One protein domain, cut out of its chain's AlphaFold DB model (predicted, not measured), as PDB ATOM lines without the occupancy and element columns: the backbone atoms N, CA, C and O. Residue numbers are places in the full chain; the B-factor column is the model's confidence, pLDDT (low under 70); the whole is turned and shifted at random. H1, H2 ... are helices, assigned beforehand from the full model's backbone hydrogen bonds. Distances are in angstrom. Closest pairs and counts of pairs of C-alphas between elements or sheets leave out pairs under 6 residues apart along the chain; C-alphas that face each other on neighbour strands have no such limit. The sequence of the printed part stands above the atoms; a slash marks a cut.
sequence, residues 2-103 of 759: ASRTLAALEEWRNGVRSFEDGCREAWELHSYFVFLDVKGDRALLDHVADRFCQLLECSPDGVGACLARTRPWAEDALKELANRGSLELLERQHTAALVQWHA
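This is residues 2 to 103 of the 759 residues of the protein "Hypothetical protein" of Alexandrium monilatum (UniProt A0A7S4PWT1). One long straight helix, H1, makes the length of this domain; its residues 2 to 21 stick out as a free arm, and round its other half four shorter helices, H2 to H5, wrap as a ring. H2 folds back beside H1 as a helical hairpin, H4 and H5 cross H1, H3 joins H2 to H4, and H5 returns to touch H2. The printed part has 102 residues, with five named helices in the order H1 H2 H3 H4 H5 and no named strand; its class is all helix. The whole is loose, with a radius of gyration of the C-alphas of 16.4 A, and elongated, spanning 56 by 30 by 30 A.

Find C-alpha 2 at (96.723, 113.469, 247.525); from there H1, residues 2 to 39, runs 54.8 A to C-alpha 39 at (131.714, 135.236, 211.348). Next come H2, residues 42 to 55, 19.6 A long, and H3, residues 60 to 68, 12.3 A long. H4, residues 71 to 83, is 18.3 A long. H5, residues 87 to 103, runs 24.1 A to C-alpha 103 at (133.003, 113.560, 214.066).

Begin with H1 and H2, the two hubs, which touch three helices each. They touch each other at a shallow tilt of 18 degrees, opposite ways, with residues 22 to 37 of H1 alone; look at Leu 36 and Leu 45, whose C-alphas are the closest at 6.0 A. The helix packing is mostly crossed: of the five touching pairs, this one alone is at a shallow tilt. H4 touches residues 30 to 35 of H1 at a steep tilt of 65 degrees, the closest C-alphas being those of Ser 31 and Ala 77, 5.3 A apart. H5 is about perpendicular to H1, at 85 degrees, and its residues 89 to 94 touch H1, closest at the C-alphas of Tyr 32 and Leu 90, 6.3 A. Farther along H5, residues 97 to 101 touch H2, closest at the C-alphas of Leu 44 and Ala 97, 6.5 A. H3 touches H2 at 84 degrees, about perpendicular, with the C-alphas of Cys 53 and Pro 60 closest at 6.1 A. H3 is only just apart from H1, at 8.3 A, and meets H4 only through their link. Every O i to N i+4 pair is within hydrogen-bond range in H1, H3, H4 and H5; in H2, 9 of 10 are.

The two C-alphas farthest apart are those of Ala 2 and Gly 40, 56.2 A. Without the free residues 2 to 21, the body spans 33 by 33 by 24 A. The printed part has no cut, and its four links are tight. The mean pLDDT of the printed part is 92.2, and no printed residue is under 70.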
ATOM      1  N   ALA A   2      95.525 112.664 247.258       87.81
ATOM      2  CA  ALA A   2      96.723 113.469 247.525       87.81
ATOM      3  C   ALA A   2      97.988 112.968 246.795       87.81
ATOM      4  O   ALA A   2      98.709 113.769 246.213       87.81
ATOM      5  N   SER A   3      98.211 111.648 246.733       92.06
ATOM      6  CA  SER A   3      99.336 111.063 245.983       92.06
ATOM      7  C   SER A   3      99.271 111.335 244.476       92.06
ATOM      8  O   SER A   3     100.290 111.629 243.865       92.06
ATOM      9  N   ARG A   4      98.070 111.302 243.880       93.50
ATOM     10  CA  ARG A   4      97.867 111.627 242.457       93.50
ATOM     11  C   ARG A   4      98.089 113.114 242.178       93.50
ATOM     12  O   ARG A   4      98.672 113.452 241.158       93.50
ATOM     13  N   THR A   5      97.666 113.992 243.089       94.88
ATOM     14  CA  THR A   5      97.900 115.439 242.977       94.88
ATOM     15  C   THR A   5      99.384 115.786 243.095       94.88
ATOM     16  O   THR A   5      99.865 116.615 242.332       94.88
ATOM     17  N   LEU A   6     100.119 115.137 244.006       95.81
ATOM     18  CA  LEU A   6     101.569 115.327 244.129       95.81
ATOM     19  C   LEU A   6     102.316 114.848 242.878       95.81
ATOM     20  O   LEU A   6     103.147 115.592 242.370       95.81
ATOM     21  N   ALA A   7     101.967 113.672 242.346       95.88
ATOM     22  CA  ALA A   7     102.565 113.155 241.114       95.88
ATOM     23  C   ALA A   7     102.308 114.077 239.908       95.88
ATOM     24  O   ALA A   7     103.242 114.416 239.191       95.88
ATOM     25  N   ALA A   8     101.072 114.560 239.733       95.38
ATOM     26  CA  ALA A   8     100.736 115.497 238.657       95.38
ATOM     27  C   ALA A   8     101.466 116.847 238.796       95.38
ATOM     28  O   ALA A   8     101.866 117.447 237.802       95.38
ATOM     29  N   LEU A   9     101.663 117.333 240.028       96.31
ATOM     30  CA  LEU A   9     102.425 118.559 240.278       96.31
ATOM     31  C   LEU A   9     103.917 118.376 239.969       96.31
ATOM     32  O   LEU A   9     104.555 119.300 239.469       96.31
ATOM     33  N   GLU A  10     104.479 117.211 240.281       97.06
ATOM     34  CA  GLU A  10     105.869 116.874 239.969       97.06
ATOM     35  C   GLU A  10     106.085 116.719 238.460       97.06
ATOM     36  O   GLU A  10     107.020 117.305 237.920       97.06
ATOM     37  N   GLU A  11     105.170 116.045 237.765       97.19
ATOM     38  CA  GLU A  11     105.152 115.955 236.303       97.19
ATOM     39  C   GLU A  11     105.061 117.342 235.652       97.19
ATOM     40  O   GLU A  11     105.866 117.667 234.782       97.19
ATOM     41  N   TRP A  12     104.161 118.206 236.132       96.81
ATOM     42  CA  TRP A  12     104.056 119.582 235.646       96.81
ATOM     43  C   TRP A  12     105.341 120.383 235.885       96.81
ATOM     44  O   TRP A  12     105.821 121.055 234.976       96.81
ATOM     45  N   ARG A  13     105.947 120.286 237.078       97.25
ATOM     46  CA  ARG A  13     107.229 120.951 237.382       97.25
ATOM     47  C   ARG A  13     108.353 120.469 236.471       97.25
ATOM     48  O   ARG A  13     109.166 121.283 236.040       97.25
ATOM     49  N   ASN A  14     108.395 119.173 236.181       97.00
ATOM     50  CA  ASN A  14     109.360 118.602 235.248       97.00
ATOM     51  C   ASN A  14     109.109 119.110 233.822       97.00
ATOM     52  O   ASN A  14     110.061 119.485 233.143       97.00
ATOM     53  N   GLY A  15     107.844 119.218 233.405       96.62
ATOM     54  CA  GLY A  15     107.457 119.820 232.128       96.62
ATOM     55  C   GLY A  15     107.877 121.287 232.005       96.62
ATOM     56  O   GLY A  15     108.457 121.668 230.993       96.62
ATOM     57  N   VAL A  16     107.668 122.100 233.049       96.06
ATOM     58  CA  VAL A  16     108.099 123.510 233.076       96.06
ATOM     59  C   VAL A  16     109.616 123.625 232.959       96.06
ATOM     60  O   VAL A  16     110.091 124.386 232.124       96.06
ATOM     61  N   ARG A  17     110.382 122.840 233.728       96.81
ATOM     62  CA  ARG A  17     111.853 122.845 233.635       96.81
ATOM     63  C   ARG A  17     112.337 122.420 232.254       96.81
ATOM     64  O   ARG A  17     113.177 123.095 231.678       96.81
ATOM     65  N   SER A  18     111.761 121.354 231.699       95.50
ATOM     66  CA  SER A  18     112.092 120.891 230.349       95.50
ATOM     67  C   SER A  18     111.798 121.953 229.289       95.50
ATOM     68  O   SER A  18     112.564 122.095 228.339       95.50
ATOM     69  N   PHE A  19     110.703 122.701 229.438       94.38
ATOM     70  CA  PHE A  19     110.363 123.807 228.547       94.38
ATOM     71  C   PHE A  19     111.335 124.983 228.704       94.38
ATOM     72  O   PHE A  19     111.838 125.490 227.706       94.38
ATOM     73  N   GLU A  20     111.651 125.387 229.937       95.81
ATOM     74  CA  GLU A  20     112.638 126.437 230.222       95.81
ATOM     75  C   GLU A  20     114.026 126.089 229.667       95.81
ATOM     76  O   GLU A  20     114.685 126.946 229.070       95.81
ATOM     77  N   ASP A  21     114.455 124.835 229.816       95.25
ATOM     78  CA  ASP A  21     115.712 124.328 229.267       95.25
ATOM     79  C   ASP A  21     115.691 124.343 227.730       95.25
ATOM     80  O   ASP A  21     116.649 124.813 227.114       95.25
ATOM     81  N   GLY A  22     114.580 123.939 227.104       94.56
ATOM     82  CA  GLY A  22     114.398 124.014 225.651       94.56
ATOM     83  C   GLY A  22     114.414 125.450 225.113       94.56
ATOM     84  O   GLY A  22     115.078 125.737 224.117       94.56
ATOM     85  N   CYS A  23     113.752 126.389 225.797       93.81
ATOM     86  CA  CYS A  23     113.798 127.812 225.449       93.81
ATOM     87  C   CYS A  23     115.212 128.388 225.583       93.81
ATOM     88  O   CYS A  23     115.646 129.159 224.724       93.81
ATOM     89  N   ARG A  24     115.940 128.006 226.638       95.06
ATOM     90  CA  ARG A  24     117.335 128.411 226.831       95.06
ATOM     91  C   ARG A  24     118.218 127.871 225.716       95.06
ATOM     92  O   ARG A  24     118.974 128.641 225.132       95.06
ATOM     93  N   GLU A  25     118.101 126.588 225.383       95.62
ATOM     94  CA  GLU A  25     118.859 125.981 224.289       95.62
ATOM     95  C   GLU A  25     118.558 126.668 222.950       95.62
ATOM     96  O   GLU A  25     119.486 126.993 222.208       95.62
ATOM     97  N   ALA A  26     117.289 126.969 222.664       93.75
ATOM     98  CA  ALA A  26     116.891 127.675 221.449       93.75
ATOM     99  C   ALA A  26     117.498 129.086 221.372       93.75
ATOM    100  O   ALA A  26     118.005 129.479 220.321       93.75
ATOM    101  N   TRP A  27     117.496 129.838 222.479       93.88
ATOM    102  CA  TRP A  27     118.132 131.157 222.561       93.88
ATOM    103  C   TRP A  27     119.654 131.089 222.369       93.88
ATOM    104  O   TRP A  27     120.239 131.891 221.638       93.88
ATOM    105  N   GLU A  28     120.309 130.122 223.006       95.75
ATOM    106  CA  GLU A  28     121.750 129.925 222.883       95.75
ATOM    107  C   GLU A  28     122.156 129.556 221.455       95.75
ATOM    108  O   GLU A  28     123.105 130.127 220.908       95.75
ATOM    109  N   LEU A  29     121.416 128.636 220.828       95.31
ATOM    110  CA  LEU A  29     121.604 128.286 219.425       95.31
ATOM    111  C   LEU A  29     121.347 129.485 218.517       95.31
ATOM    112  O   LEU A  29     122.072 129.654 217.543       95.31
ATOM    113  N   HIS A  30     120.367 130.332 218.839       94.31
ATOM    114  CA  HIS A  30     120.047 131.534 218.060       94.31
ATOM    115  C   HIS A  30     121.201 132.524 218.102       94.31
ATOM    116  O   HIS A  30     121.711 132.932 217.059       94.31
ATOM    117  N   SER A  31     121.680 132.823 219.306       95.19
ATOM    118  CA  SER A  31     122.823 133.706 219.530       95.19
ATOM    119  C   SER A  31     124.067 133.190 218.802       95.19
ATOM    120  O   SER A  31     124.770 133.949 218.130       95.19
ATOM    121  N   TYR A  32     124.311 131.878 218.869       97.00
ATOM    122  CA  TYR A  32     125.414 131.236 218.160       97.00
ATOM    123  C   TYR A  32     125.222 131.245 216.633       97.00
ATOM    124  O   TYR A  32     126.177 131.463 215.893       97.00
ATOM    125  N   PHE A  33     123.994 131.095 216.138       94.69
ATOM    126  CA  PHE A  33     123.667 131.203 214.717       94.69
ATOM    127  C   PHE A  33     123.929 132.617 214.178       94.69
ATOM    128  O   PHE A  33     124.553 132.770 213.128       94.69
ATOM    129  N   VAL A  34     123.529 133.658 214.920       93.06
ATOM    130  CA  VAL A  34     123.841 135.063 214.595       93.06
ATOM    131  C   VAL A  34     125.355 135.288 214.593       93.06
ATOM    132  O   VAL A  34     125.883 135.906 213.669       93.06
ATOM    133  N   PHE A  35     126.074 134.741 215.578       95.25
ATOM    134  CA  PHE A  35     127.535 134.775 215.605       95.25
ATOM    135  C   PHE A  35     128.156 134.137 214.358       95.25
ATOM    136  O   PHE A  35     129.015 134.758 213.735       95.25
ATOM    137  N   LEU A  36     127.723 132.937 213.962       94.19
ATOM    138  CA  LEU A  36     128.249 132.253 212.779       94.19
ATOM    139  C   LEU A  36     127.936 133.008 211.483       94.19
ATOM    140  O   LEU A  36     128.778 133.045 210.585       94.19
ATOM    141  N   ASP A  37     126.781 133.674 211.403       90.38
ATOM    142  CA  ASP A  37     126.442 134.555 210.282       90.38
ATOM    143  C   ASP A  37     127.378 135.770 210.203       90.38
ATOM    144  O   ASP A  37     127.881 136.103 209.129       90.38
ATOM    145  N   VAL A  38     127.650 136.411 211.344       90.06
ATOM    146  CA  VAL A  38     128.611 137.518 211.454       90.06
ATOM    147  C   VAL A  38     130.026 137.038 211.141       90.06
ATOM    148  O   VAL A  38     130.776 137.734 210.461       90.06
ATOM    149  N   LYS A  39     130.403 135.842 211.596       91.69
ATOM    150  CA  LYS A  39     131.714 135.236 211.348       91.69
ATOM    151  C   LYS A  39     131.901 134.799 209.891       91.69
ATOM    152  O   LYS A  39     133.026 134.812 209.396       91.69
ATOM    153  N   GLY A  40     130.811 134.463 209.203       88.38
ATOM    154  CA  GLY A  40     130.815 133.945 207.837       88.38
ATOM    155  C   GLY A  40     131.114 132.448 207.742       88.38
ATOM    156  O   GLY A  40     131.552 131.990 206.688       88.38
ATOM    157  N   ASP A  41     130.901 131.682 208.814       93.06
ATOM    158  CA  ASP A  41     131.191 130.245 208.841       93.06
ATOM    159  C   ASP A  41     129.983 129.426 208.378       93.06
ATOM    160  O   ASP A  41     129.100 129.076 209.158       93.06
ATOM    161  N   ARG A  42     129.942 129.124 207.076       89.62
ATOM    162  CA  ARG A  42     128.847 128.353 206.469       89.62
ATOM    163  C   ARG A  42     128.810 126.901 206.945       89.62
ATOM    164  O   ARG A  42     127.721 126.374 207.140       89.62
ATOM    165  N   ALA A  43     129.971 126.276 207.155       92.31
ATOM    166  CA  ALA A  43     130.058 124.862 207.511       92.31
ATOM    167  C   ALA A  43     129.408 124.579 208.867       92.31
ATOM    168  O   ALA A  43     128.627 123.636 209.009       92.31
ATOM    169  N   LEU A  44     129.702 125.418 209.861       95.50
ATOM    170  CA  LEU A  44     129.080 125.301 211.174       95.50
ATOM    171  C   LEU A  44     127.645 125.824 211.167       95.50
ATOM    172  O   LEU A  44     126.813 125.304 211.904       95.50
ATOM    173  N   LEU A  45     127.329 126.815 210.331       92.88
ATOM    174  CA  LEU A  45     125.977 127.362 210.256       92.88
ATOM    175  C   LEU A  45     124.976 126.349 209.680       92.88
ATOM    176  O   LEU A  45     123.866 126.250 210.199       92.88
ATOM    177  N   ASP A  46     125.376 125.542 208.691       90.81
ATOM    178  CA  ASP A  46     124.589 124.403 208.195       90.81
ATOM    179  C   ASP A  46     124.251 123.411 209.317       90.81
ATOM    180  O   ASP A  46     123.095 123.001 209.462       90.81
ATOM    181  N   HIS A  47     125.254 123.070 210.133       91.94
ATOM    182  CA  HIS A  47     125.125 122.141 211.258       91.94
ATOM    183  C   HIS A  47     124.212 122.690 212.361       91.94
ATOM    184  O   HIS A  47     123.338 121.987 212.870       91.94
ATOM    185  N   VAL A  48     124.364 123.972 212.709       94.06
ATOM    186  CA  VAL A  48     123.499 124.643 213.693       94.06
ATOM    187  C   VAL A  48     122.069 124.766 213.175       94.06
ATOM    188  O   VAL A  48     121.136 124.574 213.951       94.06
ATOM    189  N   ALA A  49     121.875 125.014 211.877       91.62
ATOM    190  CA  ALA A  49     120.548 125.024 211.268       91.62
ATOM    191  C   ALA A  49     119.854 123.655 211.389       91.62
ATOM    192  O   ALA A  49     118.665 123.608 211.699       91.62
ATOM    193  N   ASP A  50     120.579 122.546 211.204       91.75
ATOM    194  CA  ASP A  50     120.021 121.200 211.398       91.75
ATOM    195  C   ASP A  50     119.646 120.936 212.857       91.75
ATOM    196  O   ASP A  50     118.578 120.387 213.127       91.75
ATOM    197  N   ARG A  51     120.476 121.381 213.808       94.06
ATOM    198  CA  ARG A  51     120.154 121.286 215.238       94.06
ATOM    199  C   ARG A  51     118.936 122.135 215.602       94.06
ATOM    200  O   ARG A  51     118.107 121.686 216.384       94.06
ATOM    201  N   PHE A  52     118.781 123.308 214.993       92.44
ATOM    202  CA  PHE A  52     117.574 124.125 215.120       92.44
ATOM    203  C   PHE A  52     116.326 123.411 214.609       92.44
ATOM    204  O   PHE A  52     115.309 123.409 215.294       92.44
ATOM    205  N   CYS A  53     116.409 122.788 213.430       92.56
ATOM    206  CA  CYS A  53     115.306 122.012 212.864       92.56
ATOM    207  C   CYS A  53     114.900 120.865 213.799       92.56
ATOM    208  O   CYS A  53     113.715 120.620 213.985       92.56
ATOM    209  N   GLN A  54     115.880 120.181 214.400       94.00
ATOM    210  CA  GLN A  54     115.639 119.095 215.353       94.00
ATOM    211  C   GLN A  54     115.010 119.603 216.653       94.00
ATOM    212  O   GLN A  54     114.019 119.038 217.097       94.00
ATOM    213  N   LEU A  55     115.554 120.676 217.236       93.94
ATOM    214  CA  LEU A  55     115.059 121.249 218.490       93.94
ATOM    215  C   LEU A  55     113.638 121.814 218.352       93.94
ATOM    216  O   LEU A  55     112.843 121.704 219.276       93.94
ATOM    217  N   LEU A  56     113.330 122.431 217.209       91.44
ATOM    218  CA  LEU A  56     112.026 123.040 216.928       91.44
ATOM    219  C   LEU A  56     111.059 122.101 216.196       91.44
ATOM    220  O   LEU A  56     109.968 122.535 215.831       91.44
ATOM    221  N   GLU A  57     111.475 120.860 215.927       94.25
ATOM    222  CA  GLU A  57     110.718 119.859 215.166       94.25
ATOM    223  C   GLU A  57     110.142 120.402 213.843       94.25
ATOM    224  O   GLU A  57     109.021 120.090 213.439       94.25
ATOM    225  N   CYS A  58     110.906 121.246 213.145       91.88
ATOM    226  CA  CYS A  58     110.442 121.926 211.941       91.88
ATOM    227  C   CYS A  58     111.378 121.725 210.748       91.88
ATOM    228  O   CYS A  58     112.524 121.293 210.864       91.88
ATOM    229  N   SER A  59     110.856 121.996 209.549       89.75
ATOM    230  CA  SER A  59     111.660 121.936 208.330       89.75
ATOM    231  C   SER A  59     112.664 123.100 208.277       89.75
ATOM    232  O   SER A  59     112.440 124.134 208.911       89.75
ATOM    233  N   PRO A  60     113.726 123.002 207.455       82.50
ATOM    234  CA  PRO A  60     114.638 124.123 207.219       82.50
ATOM    235  C   PRO A  60     113.931 125.411 206.769       82.50
ATOM    236  O   PRO A  60     114.310 126.504 207.190       82.50
ATOM    237  N   ASP A  61     112.866 125.292 205.969       79.56
ATOM    238  CA  ASP A  61     112.038 126.434 205.562       79.56
ATOM    239  C   ASP A  61     111.281 127.038 206.754       79.56
ATOM    240  O   ASP A  61     111.200 128.261 206.890       79.56
ATOM    241  N   GLY A  62     110.774 126.182 207.647       84.56
ATOM    242  CA  GLY A  62     110.155 126.587 208.906       84.56
ATOM    243  C   GLY A  62     111.125 127.368 209.790       84.56
ATOM    244  O   GLY A  62     110.774 128.448 210.267       84.56
ATOM    245  N   VAL A  63     112.368 126.894 209.933       84.19
ATOM    246  CA  VAL A  63     113.429 127.616 210.658       84.19
ATOM    247  C   VAL A  63     113.712 128.968 210.010       84.19
ATOM    248  O   VAL A  63     113.765 129.973 210.714       84.19
ATOM    249  N   GLY A  64     113.849 129.030 208.682       79.81
ATOM    250  CA  GLY A  64     114.080 130.288 207.968       79.81
ATOM    251  C   GLY A  64     112.970 131.318 208.205       79.81
ATOM    252  O   GLY A  64     113.257 132.483 208.486       79.81
ATOM    253  N   ALA A  65     111.707 130.882 208.161       78.56
ATOM    254  CA  ALA A  65     110.552 131.727 208.458       78.56
ATOM    255  C   ALA A  65     110.510 132.173 209.930       78.56
ATOM    256  O   ALA A  65     110.192 133.328 210.209       78.56
ATOM    257  N   CYS A  66     110.863 131.289 210.869       81.12
ATOM    258  CA  CYS A  66     110.934 131.621 212.294       81.12
ATOM    259  C   CYS A  66     112.038 132.642 212.568       81.12
ATOM    260  O   CYS A  66     111.784 133.688 213.156       81.12
ATOM    261  N   LEU A  67     113.250 132.380 212.082       80.75
ATOM    262  CA  LEU A  67     114.401 133.253 212.272       80.75
ATOM    263  C   LEU A  67     114.156 134.654 211.674       80.75
ATOM    264  O   LEU A  67     114.613 135.645 212.248       80.75
ATOM    265  N   ALA A  68     113.389 134.768 210.582       72.06
ATOM    266  CA  ALA A  68     113.057 136.057 209.975       72.06
ATOM    267  C   ALA A  68     112.260 136.956 210.935       72.06
ATOM    268  O   ALA A  68     112.407 138.172 210.903       72.06
ATOM    269  N   ARG A  69     111.484 136.348 211.840       77.19
ATOM    270  CA  ARG A  69     110.657 137.016 212.858       77.19
ATOM    271  C   ARG A  69     111.404 137.284 214.171       77.19
ATOM    272  O   ARG A  69     110.841 137.836 215.105       77.19
ATOM    273  N   THR A  70     112.678 136.896 214.269       80.81
ATOM    274  CA  THR A  70     113.493 137.038 215.497       80.81
ATOM    275  C   THR A  70     114.428 138.248 215.455       80.81
ATOM    276  O   THR A  70     115.521 138.222 216.018       80.81
ATOM    277  N   ARG A  71     114.038 139.333 214.772       77.06
ATOM    278  CA  ARG A  71     114.898 140.519 214.646       77.06
ATOM    279  C   ARG A  71     115.328 141.116 215.993       77.06
ATOM    280  O   ARG A  71     116.530 141.330 216.139       77.06
ATOM    281  N   PRO A  72     114.439 141.318 216.984       83.19
ATOM    282  CA  PRO A  72     114.855 141.833 218.290       83.19
ATOM    283  C   PRO A  72     115.930 140.957 218.952       83.19
ATOM    284  O   PRO A  72     116.917 141.465 219.473       83.19
ATOM    285  N   TRP A  73     115.796 139.632 218.836       86.88
ATOM    286  CA  TRP A  73     116.764 138.672 219.373       86.88
ATOM    287  C   TRP A  73     118.117 138.776 218.678       86.88
ATOM    288  O   TRP A  73     119.158 138.719 219.324       86.88
ATOM    289  N   ALA A  74     118.113 138.970 217.358       87.00
ATOM    290  CA  ALA A  74     119.342 139.172 216.611       87.00
ATOM    291  C   ALA A  74     120.011 140.502 216.969       87.00
ATOM    292  O   ALA A  74     121.230 140.550 217.078       87.00
ATOM    293  N   GLU A  75     119.247 141.573 217.187       87.38
ATOM    294  CA  GLU A  75     119.795 142.852 217.648       87.38
ATOM    295  C   GLU A  75     120.439 142.727 219.029       87.38
ATOM    296  O   GLU A  75     121.525 143.268 219.239       87.38
ATOM    297  N   ASP A  76     119.823 141.987 219.947       89.75
ATOM    298  CA  ASP A  76     120.391 141.728 221.268       89.75
ATOM    299  C   ASP A  76     121.646 140.851 221.182       89.75
ATOM    300  O   ASP A  76     122.680 141.221 221.734       89.75
ATOM    301  N   ALA A  77     121.628 139.782 220.381       91.69
ATOM    302  CA  ALA A  77     122.823 138.985 220.102       91.69
ATOM    303  C   ALA A  77     123.946 139.836 219.477       91.69
ATOM    304  O   ALA A  77     125.108 139.716 219.858       91.69
ATOM    305  N   LEU A  78     123.629 140.748 218.553       90.44
ATOM    306  CA  LEU A  78     124.607 141.663 217.954       90.44
ATOM    307  C   LEU A  78     125.180 142.659 218.970       90.44
ATOM    308  O   LEU A  78     126.376 142.944 218.911       90.44
ATOM    309  N   LYS A  79     124.370 143.180 219.902       92.44
ATOM    310  CA  LYS A  79     124.855 144.027 221.008       92.44
ATOM    311  C   LYS A  79     125.799 143.241 221.913       92.44
ATOM    312  O   LYS A  79     126.884 143.728 222.224       92.44
ATOM    313  N   GLU A  80     125.431 142.017 222.277       94.19
ATOM    314  CA  GLU A  80     126.275 141.133 223.082       94.19
ATOM    315  C   GLU A  80     127.597 140.803 222.380       94.19
ATOM    316  O   GLU A  80     128.666 140.851 222.993       94.19
ATOM    317  N   LEU A  81     127.559 140.555 221.067       92.31
ATOM    318  CA  LEU A  81     128.754 140.366 220.245       92.31
ATOM    319  C   LEU A  81     129.628 141.622 220.197       92.31
ATOM    320  O   LEU A  81     130.846 141.522 220.344       92.31
ATOM    321  N   ALA A  82     129.023 142.796 220.021       90.62
ATOM    322  CA  ALA A  82     129.727 144.075 220.037       90.62
ATOM    323  C   ALA A  82     130.390 144.359 221.399       90.62
ATOM    324  O   ALA A  82     131.479 144.928 221.443       90.62
ATOM    325  N   ASN A  83     129.777 143.913 222.497       92.62
ATOM    326  CA  ASN A  83     130.265 144.128 223.861       92.62
ATOM    327  C   ASN A  83     131.147 142.988 224.401       92.62
ATOM    328  O   ASN A  83     131.653 143.095 225.514       92.62
ATOM    329  N   ARG A  84     131.346 141.905 223.634       93.31
ATOM    330  CA  ARG A  84     131.995 140.652 224.076       93.31
ATOM    331  C   ARG A  84     131.317 139.969 225.277       93.31
ATOM    332  O   ARG A  84     131.954 139.167 225.955       93.31
ATOM    333  N   GLY A  85     130.040 140.256 225.535       94.12
ATOM    334  CA  GLY A  85     129.320 139.765 226.718       94.12
ATOM    335  C   GLY A  85     128.983 138.271 226.676       94.12
ATOM    336  O   GLY A  85     128.828 137.641 227.715       94.12
ATOM    337  N   SER A  86     128.960 137.666 225.484       93.88
ATOM    338  CA  SER A  86     128.599 136.253 225.278       93.88
ATOM    339  C   SER A  86     129.795 135.305 225.093       93.88
ATOM    340  O   SER A  86     129.638 134.233 224.516       93.88
ATOM    341  N   LEU A  87     131.000 135.672 225.541       95.06
ATOM    342  CA  LEU A  87     132.215 134.895 225.259       95.06
ATOM    343  C   LEU A  87     132.134 133.430 225.718       95.06
ATOM    344  O   LEU A  87     132.360 132.538 224.905       95.06
ATOM    345  N   GLU A  88     131.766 133.177 226.975       96.50
ATOM    346  CA  GLU A  88     131.692 131.814 227.527       96.50
ATOM    347  C   GLU A  88     130.664 130.946 226.785       96.50
ATOM    348  O   GLU A  88     130.914 129.780 226.471       96.50
ATOM    349  N   LEU A  89     129.509 131.537 226.455       96.44
ATOM    350  CA  LEU A  89     128.467 130.878 225.674       96.44
ATOM    351  C   LEU A  89     128.995 130.473 224.293       96.44
ATOM    352  O   LEU A  89     128.824 129.326 223.873       96.44
ATOM    353  N   LEU A  90     129.633 131.412 223.590       96.81
ATOM    354  CA  LEU A  90     130.157 131.185 222.247       96.81
ATOM    355  C   LEU A  90     131.302 130.176 222.255       96.81
ATOM    356  O   LEU A  90     131.335 129.321 221.381       96.81
ATOM    357  N   GLU A  91     132.197 130.217 223.240       96.69
ATOM    358  CA  GLU A  91     133.283 129.244 223.387       96.69
ATOM    359  C   GLU A  91     132.739 127.826 223.539       96.69
ATOM    360  O   GLU A  91     133.133 126.920 222.796       96.69
ATOM    361  N   ARG A  92     131.759 127.645 224.430       97.31
ATOM    362  CA  ARG A  92     131.099 126.355 224.637       97.31
ATOM    363  C   ARG A  92     130.400 125.861 223.369       97.31
ATOM    364  O   ARG A  92     130.615 124.718 222.963       97.31
ATOM    365  N   GLN A  93     129.574 126.700 222.738       97.44
ATOM    366  CA  GLN A  93     128.815 126.313 221.543       97.44
ATOM    367  C   GLN A  93     129.733 126.065 220.337       97.44
ATOM    368  O   GLN A  93     129.526 125.106 219.595       97.44
ATOM    369  N   HIS A  94     130.788 126.864 220.170       97.38
ATOM    370  CA  HIS A  94     131.740 126.720 219.072       97.38
ATOM    371  C   HIS A  94     132.597 125.463 219.198       97.38
ATOM    372  O   HIS A  94     132.721 124.706 218.236       97.38
ATOM    373  N   THR A  95     133.090 125.180 220.404       97.31
ATOM    374  CA  THR A  95     133.789 123.929 220.729       97.31
ATOM    375  C   THR A  95     132.909 122.720 220.417       97.31
ATOM    376  O   THR A  95     133.325 121.812 219.693       97.31
ATOM    377  N   ALA A  96     131.663 122.720 220.905       97.00
ATOM    378  CA  ALA A  96     130.723 121.629 220.666       97.00
ATOM    379  C   ALA A  96     130.426 121.442 219.169       97.00
ATOM    380  O   ALA A  96     130.452 120.313 218.675       97.00
ATOM    381  N   ALA A  97     130.192 122.533 218.434       96.50
ATOM    382  CA  ALA A  97     129.912 122.495 217.004       96.50
ATOM    383  C   ALA A  97     131.100 121.959 216.188       96.50
ATOM    384  O   ALA A  97     130.897 121.111 215.322       96.50
ATOM    385  N   LEU A  98     132.332 122.383 216.486       96.62
ATOM    386  CA  LEU A  98     133.540 121.893 215.811       96.62
ATOM    387  C   LEU A  98     133.783 120.402 216.064       96.62
ATOM    388  O   LEU A  98     134.065 119.658 215.124       96.62
ATOM    389  N   VAL A  99     133.630 119.942 217.311       96.81
ATOM    390  CA  VAL A  99     133.772 118.518 217.663       96.81
ATOM    391  C   VAL A  99     132.732 117.672 216.931       96.81
ATOM    392  O   VAL A  99     133.067 116.631 216.359       96.81
ATOM    393  N   GLN A 100     131.475 118.122 216.906       95.88
ATOM    394  CA  GLN A 100     130.393 117.426 216.207       95.88
ATOM    395  C   GLN A 100     130.609 117.413 214.691       95.88
ATOM    396  O   GLN A 100     130.472 116.355 214.073       95.88
ATOM    397  N   TRP A 101     130.994 118.548 214.100       95.81
ATOM    398  CA  TRP A 101     131.313 118.649 212.677       95.81
ATOM    399  C   TRP A 101     132.452 117.699 212.298       95.81
ATOM    400  O   TRP A 101     132.319 116.930 211.344       95.81
ATOM    401  N   HIS A 102     133.535 117.682 213.083       95.88
ATOM    402  CA  HIS A 102     134.678 116.805 212.847       95.88
ATOM    403  C   HIS A 102     134.254 115.334 212.914       95.88
ATOM    404  O   HIS A 102     134.503 114.584 211.976       95.88
ATOM    405  N   ALA A 103     133.515 114.926 213.951       95.75
ATOM    406  CA  ALA A 103     133.003 113.560 214.066       95.75
ATOM    407  C   ALA A 103     132.072 113.166 212.900       95.75
ATOM    408  O   ALA A 103     132.120 112.033 212.415       95.75
TER     409      ALA A 103